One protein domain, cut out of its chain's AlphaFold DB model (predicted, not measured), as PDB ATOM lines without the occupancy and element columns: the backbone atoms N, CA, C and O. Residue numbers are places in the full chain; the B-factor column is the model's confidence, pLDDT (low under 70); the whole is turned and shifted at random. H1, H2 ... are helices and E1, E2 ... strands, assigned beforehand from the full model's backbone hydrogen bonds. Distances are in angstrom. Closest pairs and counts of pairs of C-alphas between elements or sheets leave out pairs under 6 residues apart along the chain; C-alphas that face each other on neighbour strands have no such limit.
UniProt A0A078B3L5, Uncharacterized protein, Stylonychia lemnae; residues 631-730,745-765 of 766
ATOM      1  N   ASP A 631     100.450  50.951  10.877       71.81
ATOM      2  CA  ASP A 631      99.361  50.336  10.135       71.81
ATOM      3  C   ASP A 631      99.066  48.909  10.598       71.81
ATOM      4  O   ASP A 631      97.902  48.521  10.604       71.81
ATOM      5  N   TRP A 632     100.049  48.140  11.073       66.94
ATOM      6  CA  TRP A 632      99.788  46.892  11.804       66.94
ATOM      7  C   TRP A 632      98.971  47.155  13.072       66.94
ATOM      8  O   TRP A 632      98.022  46.428  13.378       66.94
ATOM      9  N   THR A 633      99.292  48.235  13.789       61.09
ATOM     10  CA  THR A 633      98.567  48.657  14.997       61.09
ATOM     11  C   THR A 633      97.110  49.035  14.683       61.09
ATOM     12  O   THR A 633      96.201  48.687  15.441       61.09
ATOM     13  N   ARG A 634      96.849  49.647  13.518       63.62
ATOM     14  CA  ARG A 634      95.489  49.871  12.983       63.62
ATOM     15  C   ARG A 634      94.812  48.563  12.547       63.62
ATOM     16  O   ARG A 634      93.729  48.237  13.024       63.62
ATOM     17  N   LYS A 635      95.460  47.762  11.696       65.25
ATOM     18  CA  LYS A 635      94.935  46.497  11.137       65.25
ATOM     19  C   LYS A 635      94.547  45.488  12.224       65.25
ATOM     20  O   LYS A 635      93.532  44.814  12.094       65.25
ATOM     21  N   THR A 636      95.298  45.423  13.325       62.50
ATOM     22  CA  THR A 636      94.971  44.555  14.470       62.50
ATOM     23  C   THR A 636      93.863  45.103  15.373       62.50
ATOM     24  O   THR A 636      93.138  44.307  15.970       62.50
ATOM     25  N   SER A 637      93.663  46.424  15.452       53.56
ATOM     26  CA  SER A 637      92.568  47.018  16.239       53.56
ATOM     27  C   SER A 637      91.205  46.963  15.532       53.56
ATOM     28  O   SER A 637      90.187  46.876  16.217       53.56
ATOM     29  N   PHE A 638      91.155  46.853  14.196       53.12
ATOM     30  CA  PHE A 638      89.909  46.567  13.458       53.12
ATOM     31  C   PHE A 638      89.208  45.260  13.888       53.12
ATOM     32  O   PHE A 638      87.990  45.158  13.765       53.12
ATOM     33  N   PHE A 639      89.927  44.292  14.470       52.88
ATOM     34  CA  PHE A 639      89.332  43.068  15.033       52.88
ATOM     35  C   PHE A 639      88.624  43.274  16.391       52.88
ATOM     36  O   PHE A 639      88.121  42.313  16.973       52.88
ATOM     37  N   ARG A 640      88.546  44.510  16.907       54.44
ATOM     38  CA  ARG A 640      87.723  44.892  18.069       54.44
ATOM     39  C   ARG A 640      86.754  46.021  17.713       54.44
ATOM     40  O   ARG A 640      86.813  47.122  18.259       54.44
ATOM     41  N   ILE A 641      85.844  45.710  16.791       52.00
ATOM     42  CA  ILE A 641      84.719  46.568  16.400       52.00
ATOM     43  C   ILE A 641      83.941  46.991  17.658       52.00
ATOM     44  O   ILE A 641      83.314  46.160  18.310       52.00
ATOM     45  N   GLY A 642      83.992  48.284  17.993       58.09
ATOM     46  CA  GLY A 642      83.238  48.880  19.102       58.09
ATOM     47  C   GLY A 642      84.025  49.858  19.981       58.09
ATOM     48  O   GLY A 642      83.410  50.743  20.566       58.09
ATOM     49  N   ASP A 643      85.357  49.755  20.051       54.16
ATOM     50  CA  ASP A 643      86.177  50.572  20.964       54.16
ATOM     51  C   ASP A 643      87.128  51.519  20.209       54.16
ATOM     52  O   ASP A 643      88.351  51.365  20.192       54.16
ATOM     53  N   SER A 644      86.551  52.545  19.573       50.94
ATOM     54  CA  SER A 644      87.293  53.623  18.892       50.94
ATOM     55  C   SER A 644      88.126  54.501  19.844       50.94
ATOM     56  O   SER A 644      88.893  55.353  19.395       50.94
ATOM     57  N   SER A 645      88.020  54.273  21.158       50.09
ATOM     58  CA  SER A 645      88.866  54.866  22.200       50.09
ATOM     59  C   SER A 645      90.263  54.241  22.292       50.09
ATOM     60  O   SER A 645      91.113  54.797  22.996       50.09
ATOM     61  N   ILE A 646      90.528  53.115  21.612       48.19
ATOM     62  CA  ILE A 646      91.835  52.437  21.619       48.19
ATOM     63  C   ILE A 646      92.865  53.261  20.827       48.19
ATOM     64  O   ILE A 646      93.169  53.016  19.659       48.19
ATOM     65  N   LYS A 647      93.444  54.257  21.502       50.75
ATOM     66  CA  LYS A 647      94.646  54.951  21.043       50.75
ATOM     67  C   LYS A 647      95.843  54.002  21.096       50.75
ATOM     68  O   LYS A 647      96.303  53.663  22.182       50.75
ATOM     69  N   ILE A 648      96.305  53.611  19.907       53.03
ATOM     70  CA  ILE A 648      97.678  53.239  19.520       53.03
ATOM     71  C   ILE A 648      98.549  52.752  20.693       53.03
ATOM     72  O   ILE A 648      99.165  53.544  21.400       53.03
ATOM     73  N   TYR A 649      98.646  51.428  20.860       57.50
ATOM     74  CA  TYR A 649      99.370  50.754  21.952       57.50
ATOM     75  C   TYR A 649     100.913  50.886  21.918       57.50
ATOM     76  O   TYR A 649     101.611  50.066  22.517       57.50
ATOM     77  N   CYS A 650     101.470  51.889  21.236       72.19
ATOM     78  CA  CYS A 650     102.904  52.158  21.288       72.19
ATOM     79  C   CYS A 650     103.282  52.774  22.647       72.19
ATOM     80  O   CYS A 650     102.612  53.676  23.155       72.19
ATOM     81  N   ASP A 651     104.365  52.295  23.263       84.31
ATOM     82  CA  ASP A 651     104.921  52.971  24.435       84.31
ATOM     83  C   ASP A 651     105.795  54.138  23.956       84.31
ATOM     84  O   ASP A 651     106.956  53.948  23.590       84.31
ATOM     85  N   LEU A 652     105.233  55.350  23.972       85.88
ATOM     86  CA  LEU A 652     105.918  56.601  23.614       85.88
ATOM     87  C   LEU A 652     107.133  56.916  24.513       85.88
ATOM     88  O   LEU A 652     107.930  57.795  24.211       85.88
ATOM     89  N   ASN A 653     107.336  56.175  25.609       91.56
ATOM     90  CA  ASN A 653     108.575  56.245  26.384       91.56
ATOM     91  C   ASN A 653     109.718  55.413  25.750       91.56
ATOM     92  O   ASN A 653     110.855  55.486  26.213       91.56
ATOM     93  N   ARG A 654     109.436  54.623  24.703       93.00
ATOM     94  CA  ARG A 654     110.400  53.837  23.903       93.00
ATOM     95  C   ARG A 654     110.462  54.234  22.437       93.00
ATOM     96  O   ARG A 654     111.509  54.049  21.826       93.00
ATOM     97  N   ILE A 655     109.370  54.732  21.869       92.44
ATOM     98  CA  ILE A 655     109.267  55.129  20.461       92.44
ATOM     99  C   ILE A 655     109.110  56.648  20.409       92.44
ATOM    100  O   ILE A 655     108.312  57.194  21.163       92.44
ATOM    101  N   CYS A 656     109.890  57.314  19.554       93.50
ATOM    102  CA  CYS A 656     109.796  58.760  19.370       93.50
ATOM    103  C   CYS A 656     108.414  59.140  18.833       93.50
ATOM    104  O   CYS A 656     107.905  58.516  17.901       93.50
ATOM    105  N   GLU A 657     107.842  60.198  19.397       91.62
ATOM    106  CA  GLU A 657     106.560  60.787  19.025       91.62
ATOM    107  C   GLU A 657     106.434  61.087  17.522       91.62
ATOM    108  O   GLU A 657     105.341  60.988  16.963       91.62
ATOM    109  N   LEU A 658     107.549  61.366  16.840       92.75
ATOM    110  CA  LEU A 658     107.570  61.623  15.402       92.75
ATOM    111  C   LEU A 658     107.205  60.403  14.547       92.75
ATOM    112  O   LEU A 658     106.642  60.592  13.475       92.75
ATOM    113  N   GLU A 659     107.438  59.171  15.006       92.19
ATOM    114  CA  GLU A 659     107.020  57.966  14.264       92.19
ATOM    115  C   GLU A 659     105.491  57.779  14.270       92.19
ATOM    116  O   GLU A 659     104.940  57.100  13.400       92.19
ATOM    117  N   ASP A 660     104.784  58.392  15.229       86.38
ATOM    118  CA  ASP A 660     103.318  58.410  15.263       86.38
ATOM    119  C   ASP A 660     102.715  59.719  14.723       86.38
ATOM    120  O   ASP A 660     101.603  59.712  14.191       86.38
ATOM    121  N   ALA A 661     103.451  60.832  14.753       88.94
ATOM    122  CA  ALA A 661     103.039  62.075  14.102       88.94
ATOM    123  C   ALA A 661     103.176  62.002  12.568       88.94
ATOM    124  O   ALA A 661     102.215  62.266  11.846       88.94
ATOM    125  N   VAL A 662     104.341  61.586  12.057       90.50
ATOM    126  CA  VAL A 662     104.625  61.499  10.615       90.50
ATOM    127  C   VAL A 662     103.785  60.398   9.962       90.50
ATOM    128  O   VAL A 662     103.627  59.306  10.512       90.50
ATOM    129  N   VAL A 663     103.208  60.685   8.791       86.38
ATOM    130  CA  VAL A 663     102.388  59.725   8.028       86.38
ATOM    131  C   VAL A 663     103.244  58.901   7.067       86.38
ATOM    132  O   VAL A 663     103.102  57.683   7.036       86.38
ATOM    133  N   GLU A 664     104.150  59.550   6.332       91.19
ATOM    134  CA  GLU A 664     105.024  58.926   5.334       91.19
ATOM    135  C   GLU A 664     106.469  59.418   5.486       91.19
ATOM    136  O   GLU A 664     106.713  60.591   5.774       91.19
ATOM    137  N   TRP A 665     107.421  58.509   5.268       94.75
ATOM    138  CA  TRP A 665     108.860  58.769   5.263       94.75
ATOM    139  C   TRP A 665     109.407  58.495   3.856       94.75
ATOM    140  O   TRP A 665     109.291  57.375   3.357       94.75
ATOM    141  N   TYR A 666     110.033  59.488   3.225       96.25
ATOM    142  CA  TYR A 666     110.662  59.352   1.908       96.25
ATOM    143  C   TYR A 666     112.176  59.222   2.058       96.25
ATOM    144  O   TYR A 666     112.794  60.000   2.780       96.25
ATOM    145  N   GLU A 667     112.806  58.270   1.373       96.94
ATOM    146  CA  GLU A 667     114.270  58.154   1.401       96.94
ATOM    147  C   GLU A 667     114.916  59.376   0.732       96.94
ATOM    148  O   GLU A 667     114.370  59.920  -0.231       96.94
ATOM    149  N   GLU A 668     116.094  59.793   1.204       96.25
ATOM    150  CA  GLU A 668     116.814  60.966   0.681       96.25
ATOM    151  C   GLU A 668     116.889  61.040  -0.864       96.25
ATOM    152  O   GLU A 668     116.623  62.116  -1.404       96.25
ATOM    153  N   PRO A 669     117.139  59.952  -1.630       96.44
ATOM    154  CA  PRO A 669     117.123  59.999  -3.096       96.44
ATOM    155  C   PRO A 669     115.782  60.408  -3.724       96.44
ATOM    156  O   PRO A 669     115.792  60.951  -4.827       96.44
ATOM    157  N   TYR A 670     114.652  60.215  -3.041       95.88
ATOM    158  CA  TYR A 670     113.305  60.522  -3.546       95.88
ATOM    159  C   TYR A 670     112.708  61.815  -2.966       95.88
ATOM    160  O   TYR A 670     111.682  62.288  -3.454       95.88
ATOM    161  N   TYR A 671     113.340  62.415  -1.952       95.62
ATOM    162  CA  TYR A 671     112.853  63.654  -1.351       95.62
ATOM    163  C   TYR A 671     112.996  64.849  -2.311       95.62
ATOM    164  O   TYR A 671     114.086  65.160  -2.798       95.62
ATOM    165  N   GLN A 672     111.875  65.522  -2.589       92.31
ATOM    166  CA  GLN A 672     111.771  66.521  -3.660       92.31
ATOM    167  C   GLN A 672     112.464  67.853  -3.321       92.31
ATOM    168  O   GLN A 672     113.106  68.452  -4.185       92.31
ATOM    169  N   LYS A 673     112.371  68.323  -2.067       92.44
ATOM    170  CA  LYS A 673     112.915  69.625  -1.645       92.44
ATOM    171  C   LYS A 673     114.416  69.532  -1.340       92.44
ATOM    172  O   LYS A 673     114.835  69.465  -0.188       92.44
ATOM    173  N   ARG A 674     115.248  69.530  -2.388       93.25
ATOM    174  CA  ARG A 674     116.722  69.427  -2.278       93.25
ATOM    175  C   ARG A 674     117.378  70.538  -1.449       93.25
ATOM    176  O   ARG A 674     118.434  70.308  -0.876       93.25
ATOM    177  N   THR A 675     116.749  71.708  -1.373       92.69
ATOM    178  CA  THR A 675     117.159  72.855  -0.544       92.69
ATOM    179  C   THR A 675     117.067  72.602   0.958       92.69
ATOM    180  O   THR A 675     117.716  73.299   1.734       92.69
ATOM    181  N   ASP A 676     116.265  71.619   1.370       90.94
ATOM    182  CA  ASP A 676     115.871  71.422   2.766       90.94
ATOM    183  C   ASP A 676     116.622  70.241   3.412       90.94
ATOM    184  O   ASP A 676     116.375  69.900   4.569       90.94
ATOM    185  N   LEU A 677     117.539  69.613   2.664       94.38
ATOM    186  CA  LEU A 677     118.397  68.531   3.137       94.38
ATOM    187  C   LEU A 677     119.390  69.049   4.194       94.38
ATOM    188  O   LEU A 677     119.962  70.131   4.053       94.38
ATOM    189  N   PHE A 678     119.618  68.271   5.252       94.75
ATOM    190  CA  PHE A 678     120.548  68.641   6.323       94.75
ATOM    191  C   PHE A 678     121.994  68.265   5.966       94.75
ATOM    192  O   PHE A 678     122.253  67.189   5.428       94.75
ATOM    193  N   ASP A 679     122.962  69.103   6.351       95.75
ATOM    194  CA  ASP A 679     124.371  68.699   6.342       95.75
ATOM    195  C   ASP A 679     124.646  67.697   7.473       95.75
ATOM    196  O   ASP A 679     124.775  68.058   8.644       95.75
ATOM    197  N   LEU A 680     124.758  66.423   7.097       96.81
ATOM    198  CA  LEU A 680     125.079  65.308   7.987       96.81
ATOM    199  C   LEU A 680     126.549  64.857   7.873       96.81
ATOM    200  O   LEU A 680     126.893  63.754   8.305       96.81
ATOM    201  N   SER A 681     127.432  65.678   7.286       97.06
ATOM    202  CA  SER A 681     128.866  65.378   7.128       97.06
ATOM    203  C   SER A 681     129.528  64.973   8.451       97.06
ATOM    204  O   SER A 681     130.122  63.900   8.535       97.06
ATOM    205  N   PHE A 682     129.318  65.771   9.502       96.81
ATOM    206  CA  PHE A 682     129.893  65.597  10.842       96.81
ATOM    207  C   PHE A 682     129.499  64.288  11.556       96.81
ATOM    208  O   PHE A 682     130.122  63.921  12.550       96.81
ATOM    209  N   LEU A 683     128.464  63.579  11.087       98.00
ATOM    210  CA  LEU A 683     128.105  62.264  11.625       98.00
ATOM    211  C   LEU A 683     128.994  61.152  11.054       98.00
ATOM    212  O   LEU A 683     129.234  60.164  11.744       98.00
ATOM    213  N   LYS A 684     129.511  61.300   9.827       97.69
ATOM    214  CA  LYS A 684     130.216  60.230   9.090       97.69
ATOM    215  C   LYS A 684     131.538  59.817   9.750       97.69
ATOM    216  O   LYS A 684     131.900  58.643   9.700       97.69
ATOM    217  N   ASP A 685     132.200  60.737  10.451       97.56
ATOM    218  CA  ASP A 685     133.422  60.464  11.224       97.56
ATOM    219  C   ASP A 685     133.202  59.462  12.371       97.56
ATOM    220  O   ASP A 685     134.125  58.747  12.766       97.56
ATOM    221  N   TYR A 686     131.976  59.405  12.897       98.50
ATOM    222  CA  TYR A 686     131.610  58.693  14.123       98.50
ATOM    223  C   TYR A 686     130.610  57.552  13.894       98.50
ATOM    224  O   TYR A 686     130.602  56.569  14.643       98.50
ATOM    225  N   PHE A 687     129.797  57.649  12.840       98.62
ATOM    226  CA  PHE A 687     128.669  56.768  12.560       98.62
ATOM    227  C   PHE A 687     128.671  56.225  11.129       98.62
ATOM    228  O   PHE A 687     128.821  56.947  10.145       98.62
ATOM    229  N   ASN A 688     128.379  54.932  11.019       98.44
ATOM    230  CA  ASN A 688     128.012  54.280   9.776       98.44
ATOM    231  C   ASN A 688     126.518  54.531   9.513       98.44
ATOM    232  O   ASN A 688     125.660  53.821  10.048       98.44
ATOM    233  N   ILE A 689     126.202  55.574   8.745       98.38
ATOM    234  CA  ILE A 689     124.821  55.911   8.374       98.38
ATOM    235  C   ILE A 689     124.264  54.804   7.463       98.38
ATOM    236  O   ILE A 689     124.896  54.423   6.480       98.38
ATOM    237  N   LYS A 690     123.094  54.265   7.818       98.12
ATOM    238  CA  LYS A 690     122.420  53.161   7.118       98.12
ATOM    239  C   LYS A 690     121.233  53.611   6.286       98.12
ATOM    240  O   LYS A 690     121.004  53.041   5.224       98.12
ATOM    241  N   LYS A 691     120.485  54.603   6.766       97.94
ATOM    242  CA  LYS A 691     119.356  55.190   6.044       97.94
ATOM    243  C   LYS A 691     119.162  56.643   6.458       97.94
ATOM    244  O   LYS A 691     119.318  56.962   7.637       97.94
ATOM    245  N   ILE A 692     118.802  57.484   5.495       98.12
ATOM    246  CA  ILE A 692     118.333  58.852   5.719       98.12
ATOM    247  C   ILE A 692     116.944  58.950   5.085       98.12
ATOM    248  O   ILE A 692     116.758  58.626   3.910       98.12
ATOM    249  N   GLU A 693     115.972  59.354   5.890       97.44
ATOM    250  CA  GLU A 693     114.566  59.511   5.529       97.44
ATOM    251  C   GLU A 693     114.107  60.933   5.867       97.44
ATOM    252  O   GLU A 693     114.609  61.550   6.806       97.44
ATOM    253  N   TYR A 694     113.152  61.456   5.107       97.19
ATOM    254  CA  TYR A 694     112.627  62.810   5.233       97.19
ATOM    255  C   TYR A 694     111.096  62.817   5.204       97.19
ATOM    256  O   TYR A 694     110.474  62.057   4.460       97.19
ATOM    257  N   ALA A 695     110.497  63.723   5.971       95.50
ATOM    258  CA  ALA A 695     109.073  64.042   5.944       95.50
ATOM    259  C   ALA A 695     108.871  65.561   5.815       95.50
ATOM    260  O   ALA A 695     109.702  66.349   6.269       95.50
ATOM    261  N   GLY A 696     107.779  65.963   5.155       83.62
ATOM    262  CA  GLY A 696     107.503  67.351   4.753       83.62
ATOM    263  C   GLY A 696     106.215  67.946   5.331       83.62
ATOM    264  O   GLY A 696     105.562  68.723   4.641       83.62
ATOM    265  N   VAL A 697     105.810  67.529   6.536       69.19
ATOM    266  CA  VAL A 697     104.591  68.011   7.213       69.19
ATOM    267  C   VAL A 697     104.922  69.292   7.980       69.19
ATOM    268  O   VAL A 697     105.659  69.230   8.960       69.19
ATOM    269  N   ASP A 698     104.421  70.436   7.498       69.06
ATOM    270  CA  ASP A 698     104.539  71.795   8.081       69.06
ATOM    271  C   ASP A 698     105.973  72.280   8.411       69.06
ATOM    272  O   ASP A 698     106.201  73.322   9.026       69.06
ATOM    273  N   GLY A 699     106.966  71.527   7.951       85.31
ATOM    274  CA  GLY A 699     108.378  71.642   8.269       85.31
ATOM    275  C   GLY A 699     109.151  70.538   7.554       85.31
ATOM    276  O   GLY A 699     108.564  69.701   6.861       85.31
ATOM    277  N   THR A 700     110.469  70.514   7.738       93.12
ATOM    278  CA  THR A 700     111.317  69.432   7.228       93.12
ATOM    279  C   THR A 700     111.879  68.641   8.398       93.12
ATOM    280  O   THR A 700     112.627  69.159   9.229       93.12
ATOM    281  N   ILE A 701     111.484  67.371   8.470       96.06
ATOM    282  CA  ILE A 701     111.904  66.425   9.504       96.06
ATOM    283  C   ILE A 701     112.799  65.388   8.836       96.06
ATOM    284  O   ILE A 701     112.371  64.724   7.895       96.06
ATOM    285  N   CYS A 702     114.022  65.231   9.331       97.06
ATOM    286  CA  CYS A 702     114.957  64.198   8.902       97.06
ATOM    287  C   CYS A 702     115.073  63.105   9.969       97.06
ATOM    288  O   CYS A 702     115.120  63.399  11.163       97.06
ATOM    289  N   LYS A 703     115.134  61.849   9.531       97.75
ATOM    290  CA  LYS A 703     115.282  60.634  10.333       97.75
ATOM    291  C   LYS A 703     116.504  59.868   9.838       97.75
ATOM    292  O   LYS A 703     116.602  59.508   8.667       97.75
ATOM    293  N   ILE A 704     117.449  59.629  10.739       98.19
ATOM    294  CA  ILE A 704     118.790  59.131  10.432       98.19
ATOM    295  C   ILE A 704     119.001  57.832  11.205       98.19
ATOM    296  O   ILE A 704     119.193  57.850  12.420       98.19
ATOM    297  N   ASN A 705     118.974  56.700  10.506       98.19
ATOM    298  CA  ASN A 705     119.287  55.388  11.072       98.19
ATOM    299  C   ASN A 705     120.783  55.118  10.887       98.19
ATOM    300  O   ASN A 705     121.271  55.086   9.753       98.19
ATOM    301  N   MET A 706     121.523  54.949  11.981       98.25
ATOM    302  CA  MET A 706     122.981  54.867  11.957       98.25
ATOM    303  C   MET A 706     123.553  53.967  13.059       98.25
ATOM    304  O   MET A 706     122.937  53.750  14.099       98.25
ATOM    305  N   ILE A 707     124.757  53.435  12.837       98.50
ATOM    306  CA  ILE A 707     125.467  52.574  13.797       98.50
ATOM    307  C   ILE A 707     126.762  53.266  14.215       98.50
ATOM    308  O   ILE A 707     127.546  53.661  13.353       98.50
ATOM    309  N   ALA A 708     127.018  53.403  15.515       98.62
ATOM    310  CA  ALA A 708     128.269  53.980  16.009       98.62
ATOM    311  C   ALA A 708     129.471  53.118  15.575       98.62
ATOM    312  O   ALA A 708     129.494  51.916  15.847       98.62
ATOM    313  N   GLN A 709     130.465  53.711  14.903       98.56
ATOM    314  CA  GLN A 709     131.607  52.982  14.323       98.56
ATOM    315  C   GLN A 709     132.973  53.365  14.909       98.56
ATOM    316  O   GLN A 709     133.900  52.564  14.834       98.56
ATOM    317  N   LYS A 710     133.104  54.556  15.506       98.44
ATOM    318  CA  LYS A 710     134.376  55.092  16.014       98.44
ATOM    319  C   LYS A 710     134.172  55.794  17.356       98.44
ATOM    320  O   LYS A 710     133.164  56.466  17.550       98.44
ATOM    321  N   GLU A 711     135.131  55.646  18.266       98.62
ATOM    322  CA  GLU A 711     135.128  56.347  19.555       98.62
ATOM    323  C   GLU A 711     135.340  57.864  19.395       98.62
ATOM    324  O   GLU A 711     135.973  58.323  18.441       98.62
ATOM    325  N   GLY A 712     134.817  58.647  20.343       98.38
ATOM    326  CA  GLY A 712     134.956  60.104  20.371       98.38
ATOM    327  C   GLY A 712     133.769  60.816  21.019       98.38
ATOM    328  O   GLY A 712     133.074  60.261  21.874       98.38
ATOM    329  N   SER A 713     133.518  62.063  20.619       98.12
ATOM    330  CA  SER A 713     132.347  62.819  21.072       98.12
ATOM    331  C   SER A 713     131.886  63.859  20.059       98.12
ATOM    332  O   SER A 713     132.716  64.509  19.432       98.12
ATOM    333  N   ILE A 714     130.572  64.068  19.988       97.94
ATOM    334  CA  ILE A 714     129.931  65.155  19.244       97.94
ATOM    335  C   ILE A 714     129.428  66.190  20.251       97.94
ATOM    336  O   ILE A 714     128.766  65.841  21.232       97.94
ATOM    337  N   ASP A 715     129.747  67.461  20.013       96.56
ATOM    338  CA  ASP A 715     129.404  68.554  20.920       96.56
ATOM    339  C   ASP A 715     127.948  69.019  20.822       96.56
ATOM    340  O   ASP A 715     127.271  68.894  19.796       96.56
ATOM    341  N   LYS A 716     127.497  69.649  21.916       95.62
ATOM    342  CA  LYS A 716     126.140  70.187  22.092       95.62
ATOM    343  C   LYS A 716     125.715  71.165  20.987       95.62
ATOM    344  O   LYS A 716     124.531  71.279  20.700       95.62
ATOM    345  N   SER A 717     126.664  71.835  20.336       94.44
ATOM    346  CA  SER A 717     126.417  72.753  19.217       94.44
ATOM    347  C   SER A 717     125.931  72.071  17.931       94.44
ATOM    348  O   SER A 717     125.379  72.756  17.074       94.44
ATOM    349  N   LYS A 718     126.129  70.754  17.773       94.88
ATOM    350  CA  LYS A 718     125.708  70.002  16.579       94.88
ATOM    351  C   LYS A 718     124.370  69.294  16.773       94.88
ATOM    352  O   LYS A 718     123.473  69.490  15.964       94.88
ATOM    353  N   LEU A 719     124.230  68.518  17.851       94.38
ATOM    354  CA  LEU A 719     123.050  67.678  18.122       94.38
ATOM    355  C   LEU A 719     122.160  68.194  19.266       94.38
ATOM    356  O   LEU A 719     121.338  67.440  19.772       94.38
ATOM    357  N   GLY A 720     122.370  69.423  19.751       93.38
ATOM    358  CA  GLY A 720     121.639  70.024  20.882       93.38
ATOM    359  C   GLY A 720     121.887  69.374  22.257       93.38
ATOM    360  O   GLY A 720     121.597  69.978  23.291       93.38
ATOM    361  N   LEU A 721     122.541  68.208  22.296       95.44
ATOM    362  CA  LEU A 721     123.162  67.576  23.465       95.44
ATOM    363  C   LEU A 721     124.556  67.034  23.115       95.44
ATOM    364  O   LEU A 721     124.892  66.867  21.942       95.44
ATOM    365  N   LYS A 722     125.382  66.753  24.130       97.25
ATOM    366  CA  LYS A 722     126.692  66.115  23.931       97.25
ATOM    367  C   LYS A 722     126.527  64.598  23.836       97.25
ATOM    368  O   LYS A 722     126.018  63.988  24.773       97.25
ATOM    369  N   VAL A 723     127.005  63.993  22.750       98.00
ATOM    370  CA  VAL A 723     127.088  62.528  22.593       98.00
ATOM    371  C   VAL A 723     128.534  62.093  22.804       98.00
ATOM    372  O   VAL A 723     129.442  62.679  22.221       98.00
ATOM    373  N   SER A 724     128.767  61.054  23.603       98.38
ATOM    374  CA  SER A 724     130.065  60.389  23.746       98.38
ATOM    375  C   SER A 724     129.961  58.939  23.284       98.38
ATOM    376  O   SER A 724     129.094  58.192  23.741       98.38
ATOM    377  N   ILE A 725     130.855  58.547  22.379       98.69
ATOM    378  CA  ILE A 725     130.976  57.184  21.870       98.69
ATOM    379  C   ILE A 725     132.208  56.554  22.508       98.69
ATOM    380  O   ILE A 725     133.329  57.001  22.264       98.69
ATOM    381  N   LYS A 726     131.997  55.519  23.319       98.50
ATOM    382  CA  LYS A 726     133.059  54.736  23.960       98.50
ATOM    383  C   LYS A 726     133.262  53.395  23.259       98.50
ATOM    384  O   LYS A 726     132.391  52.919  22.524       98.50
ATOM    385  N   GLY A 727     134.383  52.745  23.547       98.31
ATOM    386  CA  GLY A 727     134.685  51.400  23.076       98.31
ATOM    387  C   GLY A 727     133.622  50.373  23.464       98.31
ATOM    388  O   GLY A 727     132.938  50.486  24.480       98.31
ATOM    389  N   GLN A 728     133.498  49.320  22.653       97.75
ATOM    390  CA  GLN A 728     132.437  48.309  22.771       97.75
ATOM    391  C   GLN A 728     132.351  47.646  24.165       97.75
ATOM    392  O   GLN A 728     131.277  47.212  24.580       97.75
ATOM    393  N   LYS A 729     133.473  47.563  24.893       97.19
ATOM    394  CA  LYS A 729     133.569  46.964  26.238       97.19
ATOM    395  C   LYS A 729     133.532  47.980  27.388       97.19
ATOM    396  O   LYS A 729     133.510  47.563  28.540       97.19
ATOM    397  N   SER A 730     133.549  49.282  27.105       97.88
ATOM    398  CA  SER A 730     133.554  50.327  28.131       97.88
ATOM    399  C   SER A 730     132.238  50.353  28.909       97.88
ATOM    400  O   SER A 730     131.176  50.096  28.337       97.88
ATOM    401  N   ARG A 745     117.683  66.144  33.338       91.00
ATOM    402  CA  ARG A 745     118.954  66.776  33.772       91.00
ATOM    403  C   ARG A 745     119.955  67.113  32.652       91.00
ATOM    404  O   ARG A 745     121.046  67.593  32.946       91.00
ATOM    405  N   GLU A 746     119.577  66.921  31.385       88.12
ATOM    406  CA  GLU A 746     120.398  67.209  30.185       88.12
ATOM    407  C   GLU A 746     121.796  66.549  30.185       88.12
ATOM    408  O   GLU A 746     122.776  67.149  29.728       88.12
ATOM    409  N   LEU A 747     121.927  65.319  30.694       92.81
ATOM    410  CA  LEU A 747     123.246  64.694  30.789       92.81
ATOM    411  C   LEU A 747     123.803  64.287  29.410       92.81
ATOM    412  O   LEU A 747     123.042  63.939  28.500       92.81
ATOM    413  N   PRO A 748     125.141  64.283  29.231       96.00
ATOM    414  CA  PRO A 748     125.766  63.771  28.018       96.00
ATOM    415  C   PRO A 748     125.398  62.305  27.765       96.00
ATOM    416  O   PRO A 748     125.669  61.433  28.593       96.00
ATOM    417  N   VAL A 749     124.828  62.027  26.594       97.31
ATOM    418  CA  VAL A 749     124.446  60.674  26.169       97.31
ATOM    419  C   VAL A 749     125.701  59.839  25.939       97.31
ATOM    420  O   VAL A 749     126.621  60.276  25.246       97.31
ATOM    421  N   GLN A 750     125.728  58.617  26.474       98.38
ATOM    422  CA  GLN A 750     126.842  57.682  26.303       98.38
ATOM    423  C   GLN A 750     126.390  56.448  25.512       98.38
ATOM    424  O   GLN A 750     125.421  55.775  25.873       98.38
ATOM    425  N   ILE A 751     127.104  56.144  24.427       98.56
ATOM    426  CA  ILE A 751     126.864  54.978  23.565       98.56
ATOM    427  C   ILE A 751     128.154  54.199  23.302       98.56
ATOM    428  O   ILE A 751     129.256  54.721  23.470       98.56
ATOM    429  N   ARG A 752     128.019  52.937  22.893       98.50
ATOM    430  CA  ARG A 752     129.136  52.080  22.474       98.50
ATOM    431  C   ARG A 752     129.325  52.102  20.965       98.50
ATOM    432  O   ARG A 752     128.348  52.142  20.222       98.50
ATOM    433  N   VAL A 753     130.562  51.915  20.509       98.62
ATOM    434  CA  VAL A 753     130.825  51.397  19.157       98.62
ATOM    435  C   VAL A 753     130.030  50.098  18.962       98.62
ATOM    436  O   VAL A 753     130.173  49.143  19.728       98.62
ATOM    437  N   GLY A 754     129.170  50.077  17.945       98.25
ATOM    438  CA  GLY A 754     128.231  49.000  17.646       98.25
ATOM    439  C   GLY A 754     126.782  49.224  18.100       98.25
ATOM    440  O   GLY A 754     125.931  48.456  17.649       98.25
ATOM    441  N   ASP A 755     126.479  50.236  18.923       98.56
ATOM    442  CA  ASP A 755     125.092  50.629  19.233       98.56
ATOM    443  C   ASP A 755     124.401  51.214  17.982       98.56
ATOM    444  O   ASP A 755     125.020  51.917  17.176       98.56
ATOM    445  N   HIS A 756     123.106  50.930  17.830       98.31
ATOM    446  CA  HIS A 756     122.231  51.539  16.828       98.31
ATOM    447  C   HIS A 756     121.601  52.811  17.401       98.31
ATOM    448  O   HIS A 756     120.980  52.785  18.467       98.31
ATOM    449  N   VAL A 757     121.710  53.910  16.659       98.25
ATOM    450  CA  VAL A 757     121.106  55.201  16.992       98.25
ATOM    451  C   VAL A 757     120.157  55.614  15.876       98.25
ATOM    452  O   VAL A 757     120.506  55.552  14.697       98.25
ATOM    453  N   ILE A 758     118.965  56.065  16.259       98.00
ATOM    454  CA  ILE A 758     118.044  56.766  15.366       98.00
ATOM    455  C   ILE A 758     117.978  58.219  15.830       98.00
ATOM    456  O   ILE A 758     117.512  58.503  16.933       98.00
ATOM    457  N   ALA A 759     118.498  59.130  15.013       97.88
ATOM    458  CA  ALA A 759     118.419  60.562  15.269       97.88
ATOM    459  C   ALA A 759     117.311  61.179  14.415       97.88
ATOM    460  O   ALA A 759     117.277  60.967  13.203       97.88
ATOM    461  N   TYR A 760     116.438  61.961  15.043       97.62
ATOM    462  CA  TYR A 760     115.492  62.833  14.356       97.62
ATOM    463  C   TYR A 760     115.978  64.274  14.468       97.62
ATOM    464  O   TYR A 760     116.401  64.697  15.545       97.62
ATOM    465  N   ILE A 761     115.895  65.030  13.380       96.94
ATOM    466  CA  ILE A 761     116.176  66.466  13.355       96.94
ATOM    467  C   ILE A 761     114.965  67.142  12.723       96.94
ATOM    468  O   ILE A 761     114.672  66.909  11.550       96.94
ATOM    469  N   SER A 762     114.244  67.949  13.497       95.25
ATOM    470  CA  SER A 762     113.086  68.705  13.017       95.25
ATOM    471  C   SER A 762     113.453  70.175  12.818       95.25
ATOM    472  O   SER A 762     114.108  70.801  13.660       95.25
ATOM    473  N   LYS A 763     113.056  70.731  11.670       92.50
ATOM    474  CA  LYS A 763     113.246  72.137  11.306       92.50
ATOM    475  C   LYS A 763     111.919  72.727  10.846       92.50
ATOM    476  O   LYS A 763     111.355  72.297   9.841       92.50
ATOM    477  N   GLN A 764     111.449  73.730  11.578       85.38
ATOM    478  CA  GLN A 764     110.314  74.550  11.173       85.38
ATOM    479  C   GLN A 764     110.684  75.367   9.922       85.38
ATOM    480  O   GLN A 764     111.821  75.831   9.792       85.38
ATOM    481  N   ILE A 765     109.741  75.523   8.992       74.50
ATOM    482  CA  ILE A 765     109.888  76.476   7.884       74.50
ATOM    483  C   ILE A 765     109.800  77.890   8.477       74.50
ATOM    484  O   ILE A 765     108.919  78.157   9.294       74.50
TER     485      ILE A 765
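AT A GLANCE: This is residues 631 to 730 and 745 to 765 of the 766 residues of an uncharacterized protein of Stylonychia lemnae (UniProt A0A078B3L5). A long, twisted ribbon of three strands, E1, E2 and E6, runs through the body, with a smaller sheet of E3, E4 and E5 at one of its ends. Off to one side of this ribbon, H1, which is apart from its three strands, and the first part of the long link after it make a loose arm, of which residues 638 to 645 stick out. The printed part has 121 residues, with four named helices and six named strands in the order H1 H2 H3 E1 E2 E3 H4 E4 E5 E6; the class is mixed, though under half of the residues are in named elements. The larger sheet, E1 - E2 - E6, is antiparallel and the smaller, E3 - E4 - E5, is mixed. The whole is loose, with a radius of gyration of the C-alphas of 17.3 A and spans of 53 by 38 by 27 A.

IN THESE COORDINATES: E2, residues 699 to 708, is 27.7 A long. Beside it are E1, residues 687 to 695, 21.9 A, and E6, residues 756 to 764, 26.5 A, which ends at C-alpha 764 (110.314, 74.550, 11.173). The smaller sheet has E3, residues 712 to 714, E4, residues 723 to 726, and E5, residues 749 to 752. H1, residues 631 to 637, begins at C-alpha 631 (99.361, 50.336, 10.135). H2 is residues 658 to 661, H3 residues 681 to 684 and H4 residues 716 to 719.

HOW THE PARTS SIT: E1 and E2 form an antiparallel hairpin at 160 degrees, with N 693 and O 703 within hydrogen-bond range at 2.9 A. E1 bends by 67 degrees at residue 690. E2 and E6 are antiparallel at 163 degrees, with N 704 and O 759 at 2.8 A. Residues 666 to 667 pair antiparallel with residues 693 to 694 of E1. H2 only grazes this sheet with residues 658 to 659, and H3 with residues 683 to 684. The closest C-alphas of E2 and E5, Ala 708 and Arg 752, are 6.8 A apart. E4 is antiparallel to E3, with N 714 and O 723 at 2.9 A, and parallel to E5, with N 724 and O 749 at 2.8 A. H4 is on neither sheet. H1 is apart from H2 and H3. In H1 every O i to N i+4 pair is within hydrogen-bond range; H2, H3 and H4 are too short for such a pair.

THE WHOLE: The C-alphas farthest apart, Gly 642 and Gly 712, are 52.9 A apart. Residues 731 to 744 are not printed, and C-alphas 730 and 745 are 22.7 A apart across this cut. The links H1 to H2 and H2 to H3 are long. The mean pLDDT of the printed part is 88.5; residues 632 to 649 and 697 to 698 are under 70.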